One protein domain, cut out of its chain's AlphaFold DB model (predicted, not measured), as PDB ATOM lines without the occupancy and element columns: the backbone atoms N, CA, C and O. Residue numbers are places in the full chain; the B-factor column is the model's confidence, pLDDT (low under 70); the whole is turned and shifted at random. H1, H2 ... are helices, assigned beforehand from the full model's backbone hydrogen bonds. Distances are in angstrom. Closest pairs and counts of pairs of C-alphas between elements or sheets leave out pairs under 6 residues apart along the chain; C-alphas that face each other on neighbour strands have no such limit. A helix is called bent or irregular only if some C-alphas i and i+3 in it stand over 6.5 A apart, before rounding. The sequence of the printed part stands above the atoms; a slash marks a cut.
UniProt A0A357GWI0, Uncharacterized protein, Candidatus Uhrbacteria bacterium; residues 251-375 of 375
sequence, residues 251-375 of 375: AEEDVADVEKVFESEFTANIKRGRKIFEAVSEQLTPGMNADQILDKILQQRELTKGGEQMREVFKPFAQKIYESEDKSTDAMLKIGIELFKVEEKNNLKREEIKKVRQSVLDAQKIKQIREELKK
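What this domain is: This is residues 251 to 375 of the 375 residues of an uncharacterized protein of Candidatus Uhrbacteria bacterium (UniProt A0A357GWI0). Two long helices, H6 and H1, run side by side in opposite ways as a stalk, and a small head of four shorter helices, H2 to H5, sits where H1 ends and H6 begins. At the far end residues 365 to 375, of which 365 to 372 belong to H6, stick out free. The printed part has 125 residues with six named helices, H1 to H6 in that order, and no named strand; the class is all helix. It is extended, a rod with a radius of gyration of the C-alphas of 21.5 A and spans of 79 by 26 by 21 A.

How they stand to each other: H6, residues 342 to 372, touches residues 252 to 266 alone of H1, residues 252 to 281, at a shallow tilt of 8 degrees, opposite ways; the closest C-alphas, of Val 255 and Arg 357, are 6.1 A apart. H5, residues 329 to 339, touches H1 at a steep tilt of 54 degrees, closest at the C-alphas of Phe 277 and Thr 329, 5.3 A. H4, residues 309 to 323, touches H5, closest at the C-alphas of Ile 321 and Met 332, 6.4 A. H2, residues 290 to 297, touches H4, closest at the C-alphas of Ala 290 and Gln 319, 5.0 A. H3, residues 301 to 304, is near H1. H4 and H6 are apart. In H1, H2, H5 and H6 every O i to N i+4 pair is within hydrogen-bond range, in H4 9 of 11; H3 is too short for such a pair.

Where its parts are: H6 measures 45.6 A, ending at C-alpha 372 (34.989, 132.655, 98.049). H1 measures 43.4 A from C-alpha 252 (18.538, 124.448, 108.671). H4 measures 22.7 A and is irregular, with C-alphas 313 and 316 7.0 A apart.

The domain as a whole: The C-alphas farthest apart, of Gly 287 and Lys 375, are 79.6 A apart. The printed part has no cut and no long link. Residues 305 to 306 have pLDDT under 70.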
ATOM      1  N   ALA A 251      16.829 128.992 107.895       95.81
ATOM      2  CA  ALA A 251      17.929 128.238 108.486       95.81
ATOM      3  C   ALA A 251      17.649 126.726 108.451       95.81
ATOM      4  O   ALA A 251      16.502 126.289 108.405       95.81
ATOM      5  N   GLU A 252      18.698 125.905 108.539       97.00
ATOM      6  CA  GLU A 252      18.538 124.448 108.671       97.00
ATOM      7  C   GLU A 252      17.754 124.080 109.943       97.00
ATOM      8  O   GLU A 252      16.887 123.206 109.908       97.00
ATOM      9  N   GLU A 253      17.996 124.811 111.038       97.75
ATOM     10  CA  GLU A 253      17.247 124.688 112.294       97.75
ATOM     11  C   GLU A 253      15.745 124.916 112.087       97.75
ATOM     12  O   GLU A 253      14.934 124.205 112.671       97.75
ATOM     13  N   ASP A 254      15.354 125.843 111.207       98.12
ATOM     14  CA  ASP A 254      13.937 126.087 110.929       98.12
ATOM     15  C   ASP A 254      13.284 124.884 110.251       98.12
ATOM     16  O   ASP A 254      12.152 124.536 110.571       98.12
ATOM     17  N   VAL A 255      14.004 124.207 109.352       98.50
ATOM     18  CA  VAL A 255      13.511 122.978 108.714       98.50
ATOM     19  C   VAL A 255      13.443 121.827 109.722       98.50
ATOM     20  O   VAL A 255      12.527 121.010 109.659       98.50
ATOM     21  N   ALA A 256      14.389 121.744 110.660       98.44
ATOM     22  CA  ALA A 256      14.353 120.765 111.750       98.44
ATOM     23  C   ALA A 256      13.172 121.002 112.708       98.44
ATOM     24  O   ALA A 256      12.501 120.050 113.107       98.44
ATOM     25  N   ASP A 257      12.874 122.261 113.025       98.56
ATOM     26  CA  ASP A 257      11.703 122.626 113.818       98.56
ATOM     27  C   ASP A 257      10.398 122.263 113.103       98.56
ATOM     28  O   ASP A 257       9.509 121.680 113.719       98.56
ATOM     29  N   VAL A 258      10.296 122.546 111.798       98.44
ATOM     30  CA  VAL A 258       9.157 122.124 110.968       98.44
ATOM     31  C   VAL A 258       8.972 120.608 111.025       98.44
ATOM     32  O   VAL A 258       7.872 120.156 111.331       98.44
ATOM     33  N   GLU A 259      10.032 119.827 110.796       98.31
ATOM     34  CA  GLU A 259       9.987 118.359 110.896       98.31
ATOM     35  C   GLU A 259       9.460 117.915 112.267       98.31
ATOM     36  O   GLU A 259       8.512 117.139 112.356       98.31
ATOM     37  N   LYS A 260      10.002 118.476 113.352       98.25
ATOM     38  CA  LYS A 260       9.585 118.143 114.717       98.25
ATOM     39  C   LYS A 260       8.118 118.484 114.995       98.25
ATOM     40  O   LYS A 260       7.443 117.725 115.701       98.25
ATOM     41  N   VAL A 261       7.629 119.615 114.486       98.19
ATOM     42  CA  VAL A 261       6.220 120.005 114.627       98.19
ATOM     43  C   VAL A 261       5.334 119.011 113.878       98.19
ATOM     44  O   VAL A 261       4.434 118.459 114.505       98.19
ATOM     45  N   PHE A 262       5.617 118.697 112.609       97.81
ATOM     46  CA  PHE A 262       4.836 117.719 111.834       97.81
ATOM     47  C   PHE A 262       4.801 116.332 112.501       97.81
ATOM     48  O   PHE A 262       3.745 115.706 112.579       97.81
ATOM     49  N   GLU A 263       5.912 115.884 113.084       97.19
ATOM     50  CA  GLU A 263       5.993 114.629 113.844       97.19
ATOM     51  C   GLU A 263       5.093 114.632 115.084       97.19
ATOM     52  O   GLU A 263       4.417 113.645 115.418       97.19
ATOM     53  N   SER A 264       5.083 115.769 115.777       97.44
ATOM     54  CA  SER A 264       4.257 115.989 116.959       97.44
ATOM     55  C   SER A 264       2.775 116.051 116.581       97.44
ATOM     56  O   SER A 264       1.943 115.468 117.274       97.44
ATOM     57  N   GLU A 265       2.439 116.682 115.453       96.69
ATOM     58  CA  GLU A 265       1.088 116.715 114.888       96.69
ATOM     59  C   GLU A 265       0.606 115.336 114.463       96.69
ATOM     60  O   GLU A 265      -0.507 114.954 114.816       96.69
ATOM     61  N   PHE A 266       1.440 114.550 113.780       96.31
ATOM     62  CA  PHE A 266       1.119 113.171 113.425       96.31
ATOM     63  C   PHE A 266       0.760 112.359 114.675       96.31
ATOM     64  O   PHE A 266      -0.323 111.779 114.762       96.31
ATOM     65  N   THR A 267       1.619 112.399 115.696       95.75
ATOM     66  CA  THR A 267       1.392 111.696 116.968       95.75
ATOM     67  C   THR A 267       0.123 112.184 117.676       95.75
ATOM     68  O   THR A 267      -0.681 111.378 118.158       95.75
ATOM     69  N   ALA A 268      -0.092 113.502 117.725       94.69
ATOM     70  CA  ALA A 268      -1.274 114.101 118.336       94.69
ATOM     71  C   ALA A 268      -2.563 113.719 117.594       94.69
ATOM     72  O   ALA A 268      -3.562 113.405 118.242       94.69
ATOM     73  N   ASN A 269      -2.536 113.673 116.262       93.19
ATOM     74  CA  ASN A 269      -3.675 113.295 115.429       93.19
ATOM     75  C   ASN A 269      -4.035 111.813 115.597       93.19
ATOM     76  O   ASN A 269      -5.218 111.500 115.722       93.19
ATOM     77  N   ILE A 270      -3.054 110.909 115.713       94.50
ATOM     78  CA  ILE A 270      -3.315 109.497 116.052       94.50
ATOM     79  C   ILE A 270      -3.953 109.377 117.443       94.50
ATOM     80  O   ILE A 270      -4.946 108.668 117.616       94.50
ATOM     81  N   LYS A 271      -3.436 110.108 118.440       94.62
ATOM     82  CA  LYS A 271      -4.006 110.124 119.796       94.62
ATOM     83  C   LYS A 271      -5.426 110.700 119.819       94.62
ATOM     84  O   LYS A 271      -6.269 110.194 120.558       94.62
ATOM     85  N   ARG A 272      -5.699 111.741 119.029       92.56
ATOM     86  CA  ARG A 272      -7.040 112.325 118.872       92.56
ATOM     87  C   ARG A 272      -7.989 111.323 118.216       92.56
ATOM     88  O   ARG A 272      -9.035 111.041 118.787       92.56
ATOM     89  N   GLY A 273      -7.584 110.710 117.103       93.06
ATOM     90  CA  GLY A 273      -8.356 109.669 116.420       93.06
ATOM     91  C   GLY A 273      -8.708 108.498 117.337       93.06
ATOM     92  O   GLY A 273      -9.859 108.078 117.377       93.06
ATOM     93  N   ARG A 274      -7.754 108.037 118.158       96.12
ATOM     94  CA  ARG A 274      -8.006 107.024 119.191       96.12
ATOM     95  C   ARG A 274      -9.126 107.440 120.146       96.12
ATOM     96  O   ARG A 274     -10.068 106.679 120.303       96.12
ATOM     97  N   LYS A 275      -9.062 108.643 120.730       95.00
ATOM     98  CA  LYS A 275     -10.108 109.144 121.643       95.00
ATOM     99  C   LYS A 275     -11.483 109.224 120.977       95.00
ATOM    100  O   LYS A 275     -12.483 108.872 121.591       95.00
ATOM    101  N   ILE A 276     -11.530 109.675 119.722       93.38
ATOM    102  CA  ILE A 276     -12.775 109.705 118.946       93.38
ATOM    103  C   ILE A 276     -13.327 108.282 118.794       93.38
ATOM    104  O   ILE A 276     -14.511 108.050 119.025       93.38
ATOM    105  N   PHE A 277     -12.483 107.317 118.426       94.75
ATOM    106  CA  PHE A 277     -12.920 105.939 118.202       94.75
ATOM    107  C   PHE A 277     -13.232 105.173 119.490       94.75
ATOM    108  O   PHE A 277     -14.086 104.295 119.446       94.75
ATOM    109  N   GLU A 278     -12.647 105.542 120.632       95.75
ATOM    110  CA  GLU A 278     -13.098 105.083 121.955       95.75
ATOM    111  C   GLU A 278     -14.560 105.487 122.178       95.75
ATOM    112  O   GLU A 278     -15.409 104.624 122.398       95.75
ATOM    113  N   ALA A 279     -14.883 106.769 121.982       94.19
ATOM    114  CA  ALA A 279     -16.248 107.276 122.133       94.19
ATOM    115  C   ALA A 279     -17.245 106.679 121.119       94.19
ATOM    116  O   ALA A 279     -18.441 106.586 121.405       94.19
ATOM    117  N   VAL A 280     -16.787 106.291 119.923       94.69
ATOM    118  CA  VAL A 280     -17.615 105.570 118.940       94.69
ATOM    119  C   VAL A 280     -17.817 104.113 119.358       94.69
ATOM    120  O   VAL A 280     -18.948 103.634 119.324       94.69
ATOM    121  N   SER A 281     -16.753 103.415 119.764       94.69
ATOM    122  CA  SER A 281     -16.790 102.000 120.159       94.69
ATOM    123  C   SER A 281     -17.742 101.765 121.336       94.69
ATOM    124  O   SER A 281     -18.558 100.849 121.277       94.69
ATOM    125  N   GLU A 282     -17.746 102.659 122.332       94.50
ATOM    126  CA  GLU A 282     -18.689 102.639 123.466       94.50
ATOM    127  C   GLU A 282     -20.170 102.721 123.056       94.50
ATOM    128  O   GLU A 282     -21.055 102.330 123.817       94.50
ATOM    129  N   GLN A 283     -20.456 103.225 121.854       94.19
ATOM    130  CA  GLN A 283     -21.813 103.395 121.336       94.19
ATOM    131  C   GLN A 283     -22.240 102.302 120.356       94.19
ATOM    132  O   GLN A 283     -23.402 102.303 119.937       94.19
ATOM    133  N   LEU A 284     -21.338 101.401 119.956       93.94
ATOM    134  CA  LEU A 284     -21.675 100.329 119.029       93.94
ATOM    135  C   LEU A 284     -22.339  99.165 119.762       93.94
ATOM    136  O   LEU A 284     -21.837  98.670 120.768       93.94
ATOM    137  N   THR A 285     -23.453  98.678 119.219       91.50
ATOM    138  CA  THR A 285     -24.153  97.497 119.738       91.50
ATOM    139  C   THR A 285     -24.191  96.378 118.700       91.50
ATOM    140  O   THR A 285     -24.181  96.654 117.495       91.50
ATOM    141  N   PRO A 286     -24.293  95.104 119.127       88.44
ATOM    142  CA  PRO A 286     -24.508  93.996 118.204       88.44
ATOM    143  C   PRO A 286     -25.708  94.246 117.281       88.44
ATOM    144  O   PRO A 286     -26.741  94.752 117.719       88.44
ATOM    145  N   GLY A 287     -25.568  93.895 116.001       88.44
ATOM    146  CA  GLY A 287     -26.624  94.048 114.995       88.44
ATOM    147  C   GLY A 287     -26.737  95.434 114.353       88.44
ATOM    148  O   GLY A 287     -27.569  95.597 113.463       88.44
ATOM    149  N   MET A 288     -25.912  96.416 114.746       95.75
ATOM    150  CA  MET A 288     -25.843  97.690 114.024       95.75
ATOM    151  C   MET A 288     -25.363  97.485 112.584       95.75
ATOM    152  O   MET A 288     -24.371  96.793 112.348       95.75
ATOM    153  N   ASN A 289     -26.043  98.120 111.631       96.31
ATOM    154  CA  ASN A 289     -25.620  98.164 110.234       96.31
ATOM    155  C   ASN A 289     -24.626  99.316 109.970       96.31
ATOM    156  O   ASN A 289     -24.358 100.146 110.843       96.31
ATOM    157  N   ALA A 290     -24.072  99.370 108.757       96.19
ATOM    158  CA  ALA A 290     -23.083 100.378 108.378       96.19
ATOM    159  C   ALA A 290     -23.601 101.826 108.483       96.19
ATOM    160  O   ALA A 290     -22.857 102.693 108.934       96.19
ATOM    161  N   ASP A 291     -24.864 102.096 108.138       96.25
ATOM    162  CA  ASP A 291     -25.442 103.445 108.241       96.25
ATOM    163  C   ASP A 291     -25.589 103.889 109.703       96.25
ATOM    164  O   ASP A 291     -25.267 105.024 110.046       96.25
ATOM    165  N   GLN A 292     -25.988 102.977 110.593       96.50
ATOM    166  CA  GLN A 292     -26.062 103.249 112.030       96.50
ATOM    167  C   GLN A 292     -24.675 103.520 112.623       96.50
ATOM    168  O   GLN A 292     -24.524 104.434 113.434       96.50
ATOM    169  N   ILE A 293     -23.652 102.768 112.200       95.81
ATOM    170  CA  ILE A 293     -22.255 103.019 112.588       95.81
ATOM    171  C   ILE A 293     -21.789 104.387 112.070       95.81
ATOM    172  O   ILE A 293     -21.161 105.144 112.812       95.81
ATOM    173  N   LEU A 294     -22.119 104.732 110.823       95.25
ATOM    174  CA  LEU A 294     -21.791 106.026 110.229       95.25
ATOM    175  C   LEU A 294     -22.398 107.178 111.032       95.25
ATOM    176  O   LEU A 294     -21.695 108.133 111.348       95.25
ATOM    177  N   ASP A 295     -23.663 107.065 111.431       93.56
ATOM    178  CA  ASP A 295     -24.313 108.084 112.253       93.56
ATOM    179  C   ASP A 295     -23.613 108.245 113.620       93.56
ATOM    180  O   ASP A 295     -23.502 109.364 114.115       93.56
ATOM    181  N   LYS A 296     -23.061 107.173 114.213       94.81
ATOM    182  CA  LYS A 296     -22.249 107.262 115.448       94.81
ATOM    183  C   LYS A 296     -20.914 107.966 115.249       94.81
ATOM    184  O   LYS A 296     -20.498 108.746 116.105       94.81
ATOM    185  N   ILE A 297     -20.261 107.728 114.117       93.06
ATOM    186  CA  ILE A 297     -19.024 108.422 113.736       93.06
ATOM    187  C   ILE A 297     -19.309 109.912 113.524       93.06
ATOM    188  O   ILE A 297     -18.589 110.763 114.040       93.06
ATOM    189  N   LEU A 298     -20.396 110.243 112.826       91.62
ATOM    190  CA  LEU A 298     -20.795 111.622 112.545       91.62
ATOM    191  C   LEU A 298     -21.460 112.325 113.742       91.62
ATOM    192  O   LEU A 298     -21.729 113.515 113.684       91.62
ATOM    193  N   GLN A 299     -21.694 111.651 114.866       90.69
ATOM    194  CA  GLN A 299     -22.032 112.341 116.120       90.69
ATOM    195  C   GLN A 299     -20.805 113.023 116.749       90.69
ATOM    196  O   GLN A 299     -20.946 113.876 117.625       90.69
ATOM    197  N   GLN A 300     -19.598 112.691 116.284       89.00
ATOM    198  CA  GLN A 300     -18.357 113.259 116.787       89.00
ATOM    199  C   GLN A 300     -18.094 114.607 116.109       89.00
ATOM    200  O   GLN A 300     -17.733 114.662 114.934       89.00
ATOM    201  N   ARG A 301     -18.243 115.706 116.865       82.44
ATOM    202  CA  ARG A 301     -18.092 117.090 116.361       82.44
ATOM    203  C   ARG A 301     -16.783 117.322 115.602       82.44
ATOM    204  O   ARG A 301     -16.747 118.096 114.653       82.44
ATOM    205  N   GLU A 302     -15.704 116.660 116.012       81.56
ATOM    206  CA  GLU A 302     -14.394 116.777 115.362       81.56
ATOM    207  C   GLU A 302     -14.394 116.249 113.918       81.56
ATOM    208  O   GLU A 302     -13.612 116.730 113.101       81.56
ATOM    209  N   LEU A 303     -15.290 115.315 113.584       81.62
ATOM    210  CA  LEU A 303     -15.398 114.695 112.262       81.62
ATOM    211  C   LEU A 303     -16.466 115.343 111.367       81.62
ATOM    212  O   LEU A 303     -16.460 115.110 110.160       81.62
ATOM    213  N   THR A 304     -17.361 116.172 111.918       73.69
ATOM    214  CA  THR A 304     -18.454 116.817 111.164       73.69
ATOM    215  C   THR A 304     -18.196 118.252 110.743       73.69
ATOM    216  O   THR A 304     -19.041 118.847 110.074       73.69
ATOM    217  N   LYS A 305     -17.025 118.818 111.058       68.81
ATOM    218  CA  LYS A 305     -16.676 120.194 110.662       68.81
ATOM    219  C   LYS A 305     -16.757 120.449 109.144       68.81
ATOM    220  O   LYS A 305     -16.920 121.593 108.745       68.81
ATOM    221  N   GLY A 306     -16.689 119.408 108.307       60.94
ATOM    222  CA  GLY A 306     -16.839 119.499 106.845       60.94
ATOM    223  C   GLY A 306     -18.280 119.420 106.308       60.94
ATOM    224  O   GLY A 306     -18.467 119.356 105.093       60.94
ATOM    225  N   GLY A 307     -19.300 119.387 107.172       71.19
ATOM    226  CA  GLY A 307     -20.710 119.315 106.764       71.19
ATOM    227  C   GLY A 307     -21.125 117.960 106.171       71.19
ATOM    228  O   GLY A 307     -20.479 116.938 106.408       71.19
ATOM    229  N   GLU A 308     -22.214 117.938 105.392       75.88
ATOM    230  CA  GLU A 308     -22.805 116.702 104.831       75.88
ATOM    231  C   GLU A 308     -21.830 115.880 103.976       75.88
ATOM    232  O   GLU A 308     -21.922 114.654 103.930       75.88
ATOM    233  N   GLN A 309     -20.842 116.532 103.363       81.31
ATOM    234  CA  GLN A 309     -19.814 115.899 102.530       81.31
ATOM    235  C   GLN A 309     -19.001 114.851 103.304       81.31
ATOM    236  O   GLN A 309     -18.558 113.850 102.737       81.31
ATOM    237  N   MET A 310     -18.854 115.035 104.621       86.25
ATOM    238  CA  MET A 310     -18.149 114.090 105.488       86.25
ATOM    239  C   MET A 310     -18.850 112.732 105.560       86.25
ATOM    240  O   MET A 310     -18.189 111.724 105.810       86.25
ATOM    241  N   ARG A 311     -20.163 112.675 105.292       90.12
ATOM    242  CA  ARG A 311     -20.905 111.413 105.235       90.12
ATOM    243  C   ARG A 311     -20.349 110.500 104.149       90.12
ATOM    244  O   ARG A 311     -20.065 109.340 104.433       90.12
ATOM    245  N   GLU A 312     -20.105 111.028 102.952       90.56
ATOM    246  CA  GLU A 312     -19.532 110.248 101.848       90.56
ATOM    247  C   GLU A 312     -18.076 109.850 102.119       90.56
ATOM    248  O   GLU A 312     -17.675 108.731 101.803       90.56
ATOM    249  N   VAL A 313     -17.300 110.710 102.788       90.62
ATOM    250  CA  VAL A 313     -15.915 110.402 103.190       90.62
ATOM    251  C   VAL A 313     -15.858 109.236 104.186       90.62
ATOM    252  O   VAL A 313     -15.008 108.354 104.057       90.62
ATOM    253  N   PHE A 314     -16.757 109.209 105.175       94.44
ATOM    254  CA  PHE A 314     -16.754 108.196 106.235       94.44
ATOM    255  C   PHE A 314     -17.605 106.961 105.934       94.44
ATOM    256  O   PHE A 314     -17.486 105.957 106.637       94.44
ATOM    257  N   LYS A 315     -18.418 106.965 104.879       95.38
ATOM    258  CA  LYS A 315     -19.234 105.806 104.499       95.38
ATOM    259  C   LYS A 315     -18.403 104.534 104.240       95.38
ATOM    260  O   LYS A 315     -18.730 103.505 104.835       95.38
ATOM    261  N   PRO A 316     -17.290 104.558 103.474       96.44
ATOM    262  CA  PRO A 316     -16.429 103.381 103.322       96.44
ATOM    263  C   PRO A 316     -15.787 102.927 104.639       96.44
ATOM    264  O   PRO A 316     -15.528 101.740 104.832       96.44
ATOM    265  N   PHE A 317     -15.539 103.864 105.558       96.50
ATOM    266  CA  PHE A 317     -14.986 103.567 106.875       96.50
ATOM    267  C   PHE A 317     -15.995 102.812 107.742       96.50
ATOM    268  O   PHE A 317     -15.680 101.744 108.263       96.50
ATOM    269  N   ALA A 318     -17.231 103.312 107.817       96.81
ATOM    270  CA  ALA A 318     -18.319 102.658 108.536       96.81
ATOM    271  C   ALA A 318     -18.628 101.260 107.975       96.81
ATOM    272  O   ALA A 318     -18.826 100.324 108.749       96.81
ATOM    273  N   GLN A 319     -18.586 101.093 106.647       97.44
ATOM    274  CA  GLN A 319     -18.751  99.792 105.994       97.44
ATOM    275  C   GLN A 319     -17.652  98.799 106.403       97.44
ATOM    276  O   GLN A 319     -17.957  97.682 106.811       97.44
ATOM    277  N   LYS A 320     -16.377  99.213 106.379       97.12
ATOM    278  CA  LYS A 320     -15.258  98.362 106.822       97.12
ATOM    279  C   LYS A 320     -15.341  98.013 108.305       97.12
ATOM    280  O   LYS A 320     -15.013  96.892 108.685       97.12
ATOM    281  N   ILE A 321     -15.796  98.948 109.142       96.19
ATOM    282  CA  ILE A 321     -16.071  98.652 110.549       96.19
ATOM    283  C   ILE A 321     -17.162  97.595 110.626       96.19
ATOM    284  O   ILE A 321     -16.933  96.590 111.280       96.19
ATOM    285  N   TYR A 322     -18.304  97.774 109.954       96.50
ATOM    286  CA  TYR A 322     -19.416  96.817 109.939       96.50
ATOM    287  C   TYR A 322     -18.972  95.399 109.541       96.50
ATOM    288  O   TYR A 322     -19.323  94.449 110.238       96.50
ATOM    289  N   GLU A 323     -18.137  95.276 108.510       95.38
ATOM    290  CA  GLU A 323     -17.587  94.004 108.015       95.38
ATOM    291  C   GLU A 323     -16.545  93.361 108.950       95.38
ATOM    292  O   GLU A 323     -16.340  92.151 108.892       95.38
ATOM    293  N   SER A 324     -15.892  94.140 109.818       94.31
ATOM    294  CA  SER A 324     -14.878  93.641 110.759       94.31
ATOM    295  C   SER A 324     -15.494  92.846 111.913       94.31
ATOM    296  O   SER A 324     -16.409  93.321 112.576       94.31
ATOM    297  N   GLU A 325     -14.962  91.676 112.254       91.56
ATOM    298  CA  GLU A 325     -15.385  90.971 113.477       91.56
ATOM    299  C   GLU A 325     -14.954  91.720 114.753       91.56
ATOM    300  O   GLU A 325     -15.666  91.712 115.757       91.56
ATOM    301  N   ASP A 326     -13.824  92.428 114.693       93.50
ATOM    302  CA  ASP A 326     -13.302  93.242 115.787       93.50
ATOM    303  C   ASP A 326     -13.789  94.694 115.659       93.50
ATOM    304  O   ASP A 326     -13.469  95.403 114.697       93.50
ATOM    305  N   LYS A 327     -14.587  95.125 116.641       92.69
ATOM    306  CA  LYS A 327     -15.150  96.478 116.778       92.69
ATOM    307  C   LYS A 327     -14.458  97.281 117.893       92.69
ATOM    308  O   LYS A 327     -15.025  98.244 118.412       92.69
ATOM    309  N   SER A 328     -13.259  96.874 118.298       94.94
ATOM    310  CA  SER A 328     -12.441  97.620 119.250       94.94
ATOM    311  C   SER A 328     -11.931  98.935 118.654       94.94
ATOM    312  O   SER A 328     -11.803  99.094 117.436       94.94
ATOM    313  N   THR A 329     -11.576  99.873 119.532       96.31
ATOM    314  CA  THR A 329     -10.886 101.118 119.169       96.31
ATOM    315  C   THR A 329      -9.655 100.867 118.297       96.31
ATOM    316  O   THR A 329      -9.442 101.582 117.320       96.31
ATOM    317  N   ASP A 330      -8.838  99.861 118.628       96.19
ATOM    318  CA  ASP A 330      -7.600  99.564 117.898       96.19
ATOM    319  C   ASP A 330      -7.880  99.075 116.475       96.19
ATOM    320  O   ASP A 330      -7.223  99.523 115.531       96.19
ATOM    321  N   ALA A 331      -8.894  98.222 116.300       96.06
ATOM    322  CA  ALA A 331      -9.327  97.783 114.981       96.06
ATOM    323  C   ALA A 331      -9.846  98.955 114.138       96.06
ATOM    324  O   ALA A 331      -9.421  99.123 112.996       96.06
ATOM    325  N   MET A 332     -10.697  99.818 114.706       96.38
ATOM    326  CA  MET A 332     -11.178 101.021 114.009       96.38
ATOM    327  C   MET A 332     -10.034 101.957 113.623       96.38
ATOM    328  O   MET A 332      -9.993 102.453 112.498       96.38
ATOM    329  N   LEU A 333      -9.083 102.178 114.533       96.38
ATOM    330  CA  LEU A 333      -7.931 103.032 114.276       96.38
ATOM    331  C   LEU A 333      -7.077 102.477 113.134       96.38
ATOM    332  O   LEU A 333      -6.712 103.232 112.235       96.38
ATOM    333  N   LYS A 334      -6.819 101.165 113.123       96.81
ATOM    334  CA  LYS A 334      -6.095 100.496 112.037       96.81
ATOM    335  C   LYS A 334      -6.816 100.655 110.697       96.81
ATOM    336  O   LYS A 334      -6.195 101.085 109.726       96.81
ATOM    337  N   ILE A 335      -8.125 100.391 110.661       96.69
ATOM    338  CA  ILE A 335      -8.945 100.584 109.457       96.69
ATOM    339  C   ILE A 335      -8.840 102.038 108.975       96.69
ATOM    340  O   ILE A 335      -8.685 102.270 107.779       96.69
ATOM    341  N   GLY A 336      -8.901 103.016 109.882       95.38
ATOM    342  CA  GLY A 336      -8.821 104.436 109.541       95.38
ATOM    343  C   GLY A 336      -7.450 104.826 108.986       95.38
ATOM    344  O   GLY A 336      -7.372 105.498 107.958       95.38
ATOM    345  N   ILE A 337      -6.371 104.365 109.624       95.94
ATOM    346  CA  ILE A 337      -4.992 104.597 109.173       95.94
ATOM    347  C   ILE A 337      -4.790 104.062 107.751       95.94
ATOM    348  O   ILE A 337      -4.258 104.781 106.901       95.94
ATOM    349  N   GLU A 338      -5.249 102.839 107.484       96.38
ATOM    350  CA  GLU A 338      -5.136 102.196 106.173       96.38
ATOM    351  C   GLU A 338      -6.021 102.884 105.123       96.38
ATOM    352  O   GLU A 338      -5.538 103.286 104.065       96.38
ATOM    353  N   LEU A 339      -7.311 103.069 105.419       96.00
ATOM    354  CA  LEU A 339      -8.290 103.607 104.474       96.00
ATOM    355  C   LEU A 339      -7.970 105.048 104.067       96.00
ATOM    356  O   LEU A 339      -8.053 105.391 102.888       96.00
ATOM    357  N   PHE A 340      -7.590 105.892 105.028       94.00
ATOM    358  CA  PHE A 340      -7.273 107.296 104.767       94.00
ATOM    359  C   PHE A 340      -5.803 107.527 104.405       94.00
ATOM    360  O   PHE A 340      -5.410 108.684 104.193       94.00
ATOM    361  N   LYS A 341      -5.017 106.441 104.288       96.25
ATOM    362  CA  LYS A 341      -3.597 106.448 103.914       96.25
ATOM    363  C   LYS A 341      -2.771 107.368 104.819       96.25
ATOM    364  O   LYS A 341      -1.954 108.157 104.346       96.25
ATOM    365  N   VAL A 342      -3.030 107.318 106.126       94.88
ATOM    366  CA  VAL A 342      -2.483 108.274 107.105       94.88
ATOM    367  C   VAL A 342      -0.955 108.187 107.169       94.88
ATOM    368  O   VAL A 342      -0.279 109.212 107.100       94.88
ATOM    369  N   GLU A 343      -0.398 106.975 107.220       95.44
ATOM    370  CA  GLU A 343       1.057 106.767 107.224       95.44
ATOM    371  C   GLU A 343       1.713 107.142 105.891       95.44
ATOM    372  O   GLU A 343       2.763 107.780 105.881       95.44
ATOM    373  N   GLU A 344       1.086 106.795 104.762       96.69
ATOM    374  CA  GLU A 344       1.582 107.138 103.422       96.69
ATOM    375  C   GLU A 344       1.679 108.658 103.253       96.69
ATOM    376  O   GLU A 344       2.732 109.169 102.878       96.69
ATOM    377  N   LYS A 345       0.621 109.398 103.612       94.81
ATOM    378  CA  LYS A 345       0.608 110.870 103.577       94.81
ATOM    379  C   LYS A 345       1.676 111.476 104.487       94.81
ATOM    380  O   LYS A 345       2.347 112.422 104.080       94.81
ATOM    381  N   ASN A 346       1.869 110.923 105.685       95.38
ATOM    382  CA  ASN A 346       2.919 111.379 106.596       95.38
ATOM    383  C   ASN A 346       4.326 111.123 106.030       95.38
ATOM    384  O   ASN A 346       5.189 111.994 106.082       95.38
ATOM    385  N   ASN A 347       4.554 109.958 105.421       96.88
ATOM    386  CA  ASN A 347       5.823 109.642 104.768       96.88
ATOM    387  C   ASN A 347       6.089 110.559 103.566       96.88
ATOM    388  O   ASN A 347       7.202 111.058 103.427       96.88
ATOM    389  N   LEU A 348       5.074 110.854 102.748       95.94
ATOM    390  CA  LEU A 348       5.195 111.834 101.665       95.94
ATOM    391  C   LEU A 348       5.582 113.220 102.197       95.94
ATOM    392  O   LEU A 348       6.465 113.863 101.631       95.94
ATOM    393  N   LYS A 349       4.986 113.651 103.316       95.81
ATOM    394  CA  LYS A 349       5.328 114.923 103.965       95.81
ATOM    395  C   LYS A 349       6.771 114.945 104.478       95.81
ATOM    396  O   LYS A 349       7.477 115.924 104.258       95.81
ATOM    397  N   ARG A 350       7.243 113.856 105.095       97.19
ATOM    398  CA  ARG A 350       8.652 113.709 105.511       97.19
ATOM    399  C   ARG A 350       9.610 113.827 104.331       97.19
ATOM    400  O   ARG A 350      10.617 114.520 104.428       97.19
ATOM    401  N   GLU A 351       9.301 113.179 103.209       97.50
ATOM    402  CA  GLU A 351      10.127 113.278 102.000       97.50
ATOM    403  C   GLU A 351      10.122 114.692 101.406       97.50
ATOM    404  O   GLU A 351      11.158 115.174 100.952       97.50
ATOM    405  N   GLU A 352       8.990 115.394 101.448       96.94
ATOM    406  CA  GLU A 352       8.911 116.803 101.057       96.94
ATOM    407  C   GLU A 352       9.800 117.690 101.944       96.94
ATOM    408  O   GLU A 352      10.620 118.447 101.428       96.94
ATOM    409  N   ILE A 353       9.734 117.530 103.270       98.00
ATOM    410  CA  ILE A 353      10.576 118.273 104.222       98.00
ATOM    411  C   ILE A 353      12.068 117.977 103.999       98.00
ATOM    412  O   ILE A 353      12.890 118.895 104.015       98.00
ATOM    413  N   LYS A 354      12.439 116.719 103.721       97.81
ATOM    414  CA  LYS A 354      13.823 116.351 103.372       97.81
ATOM    415  C   LYS A 354      14.306 117.047 102.101       97.81
ATOM    416  O   LYS A 354      15.443 117.517 102.070       97.81
ATOM    417  N   LYS A 355      13.460 117.147 101.070       97.56
ATOM    418  CA  LYS A 355      13.794 117.892  99.845       97.56
ATOM    419  C   LYS A 355      14.041 119.364 100.153       97.56
ATOM    420  O   LYS A 355      15.053 119.900  99.714       97.56
ATOM    421  N   VAL A 356      13.186 119.985 100.971       97.94
ATOM    422  CA  VAL A 356      13.383 121.374 101.415       97.94
ATOM    423  C   VAL A 356      14.705 121.532 102.168       97.94
ATOM    424  O   VAL A 356      15.463 122.454 101.871       97.94
ATOM    425  N   ARG A 357      15.028 120.618 103.096       98.25
ATOM    426  CA  ARG A 357      16.314 120.623 103.818       98.25
ATOM    427  C   ARG A 357      17.492 120.611 102.849       98.25
ATOM    428  O   ARG A 357      18.394 121.433 102.988       98.25
ATOM    429  N   GLN A 358      17.463 119.726 101.854       97.94
ATOM    430  CA  GLN A 358      18.519 119.660 100.846       97.94
ATOM    431  C   GLN A 358      18.631 120.971 100.057       97.94
ATOM    432  O   GLN A 358      19.732 121.486  99.895       97.94
ATOM    433  N   SER A 359      17.507 121.566  99.640       97.25
ATOM    434  CA  SER A 359      17.512 122.859  98.945       97.25
ATOM    435  C   SER A 359      18.105 123.991  99.790       97.25
ATOM    436  O   SER A 359      18.830 124.832  99.257       97.25
ATOM    437  N   VAL A 360      17.846 124.014 101.103       97.38
ATOM    438  CA  VAL A 360      18.451 124.990 102.028       97.38
ATOM    439  C   VAL A 360      19.968 124.804 102.101       97.38
ATOM    440  O   VAL A 360      20.708 125.781 101.965       97.38
ATOM    441  N   LEU A 361      20.443 123.564 102.253       96.69
ATOM    442  CA  LEU A 361      21.875 123.245 102.287       96.69
ATOM    443  C   LEU A 361      22.577 123.631 100.976       96.69
ATOM    444  O   LEU A 361      23.642 124.255 100.992       96.69
ATOM    445  N   ASP A 362      21.962 123.318  99.837       96.00
ATOM    446  CA  ASP A 362      22.500 123.649  98.517       96.00
ATOM    447  C   ASP A 362      22.578 125.169  98.312       96.00
ATOM    448  O   ASP A 362      23.605 125.685  97.861       96.00
ATOM    449  N   ALA A 363      21.538 125.913  98.704       93.88
ATOM    450  CA  ALA A 363      21.519 127.372  98.621       93.88
ATOM    451  C   ALA A 363      22.626 128.016  99.476       93.88
ATOM    452  O   ALA A 363      23.313 128.937  99.020       93.88
ATOM    453  N   GLN A 364      22.850 127.504 100.690       92.62
ATOM    454  CA  GLN A 364      23.930 127.960 101.567       92.62
ATOM    455  C   GLN A 364      25.313 127.672 100.966       92.62
ATOM    456  O   GLN A 364      26.165 128.562 100.936       92.62
ATOM    457  N   LYS A 365      25.522 126.472 100.413       93.69
ATOM    458  CA  LYS A 365      26.778 126.095  99.750       93.69
ATOM    459  C   LYS A 365      27.070 126.968  98.529       93.69
ATOM    460  O   LYS A 365      28.191 127.441  98.358       93.69
ATOM    461  N   ILE A 366      26.063 127.238  97.695       91.94
ATOM    462  CA  ILE A 366      26.202 128.138  96.539       91.94
ATOM    463  C   ILE A 366      26.591 129.548  96.995       91.94
ATOM    464  O   ILE A 366      27.440 130.187  96.367       91.94
ATOM    465  N   LYS A 367      25.994 130.045  98.085       90.25
ATOM    466  CA  LYS A 367      26.342 131.351  98.656       90.25
ATOM    467  C   LYS A 367      27.804 131.393  99.116       90.25
ATOM    468  O   LYS A 367      28.502 132.332  98.746       90.25
ATOM    469  N   GLN A 368      28.273 130.368  99.827       90.69
ATOM    470  CA  GLN A 368      29.671 130.255 100.267       90.69
ATOM    471  C   GLN A 368      30.645 130.269  99.083       90.69
ATOM    472  O   GLN A 368      31.556 131.092  99.054       90.69
ATOM    473  N   ILE A 369      30.395 129.455  98.050       93.44
ATOM    474  CA  ILE A 369      31.226 129.423  96.833       93.44
ATOM    475  C   ILE A 369      31.288 130.811  96.171       93.44
ATOM    476  O   ILE A 369      32.350 131.263  95.750       93.44
ATOM    477  N   ARG A 370      30.157 131.526  96.088       91.81
ATOM    478  CA  ARG A 370      30.112 132.886  95.519       91.81
ATOM    479  C   ARG A 370      30.890 133.907  96.345       91.81
ATOM    480  O   ARG A 370      31.392 134.871  95.774       91.81
ATOM    481  N   GLU A 371      30.937 133.750  97.662       92.31
ATOM    482  CA  GLU A 371      31.712 134.618  98.553       92.31
ATOM    483  C   GLU A 371      33.212 134.325  98.460       92.31
ATOM    484  O   GLU A 371      34.010 135.258  98.490       92.31
ATOM    485  N   GLU A 372      33.600 133.061  98.283       92.69
ATOM    486  CA  GLU A 372      34.989 132.655  98.049       92.69
ATOM    487  C   GLU A 372      35.522 133.157  96.705       92.69
ATOM    488  O   GLU A 372      36.623 133.683  96.664       92.69
ATOM    489  N   LEU A 373      34.729 133.091  95.630       92.38
ATOM    490  CA  LEU A 373      35.119 133.601  94.305       92.38
ATOM    491  C   LEU A 373      35.282 135.130  94.234       92.38
ATOM    492  O   LEU A 373      35.788 135.646  93.240       92.38
ATOM    493  N   LYS A 374      34.798 135.867  95.242       88.62
ATOM    494  CA  LYS A 374      34.950 137.328  95.348       88.62
ATOM    495  C   LYS A 374      36.184 137.748  96.151       88.62
ATOM    496  O   LYS A 374      36.482 138.942  96.174       88.62
ATOM    497  N   LYS A 375      36.824 136.809  96.849       75.00
ATOM    498  CA  LYS A 375      38.099 137.003  97.547       75.00
ATOM    499  C   LYS A 375      39.242 136.688  96.593       75.00
ATOM    500  O   LYS A 375      40.284 137.361  96.738       75.00
TER     501      LYS A 375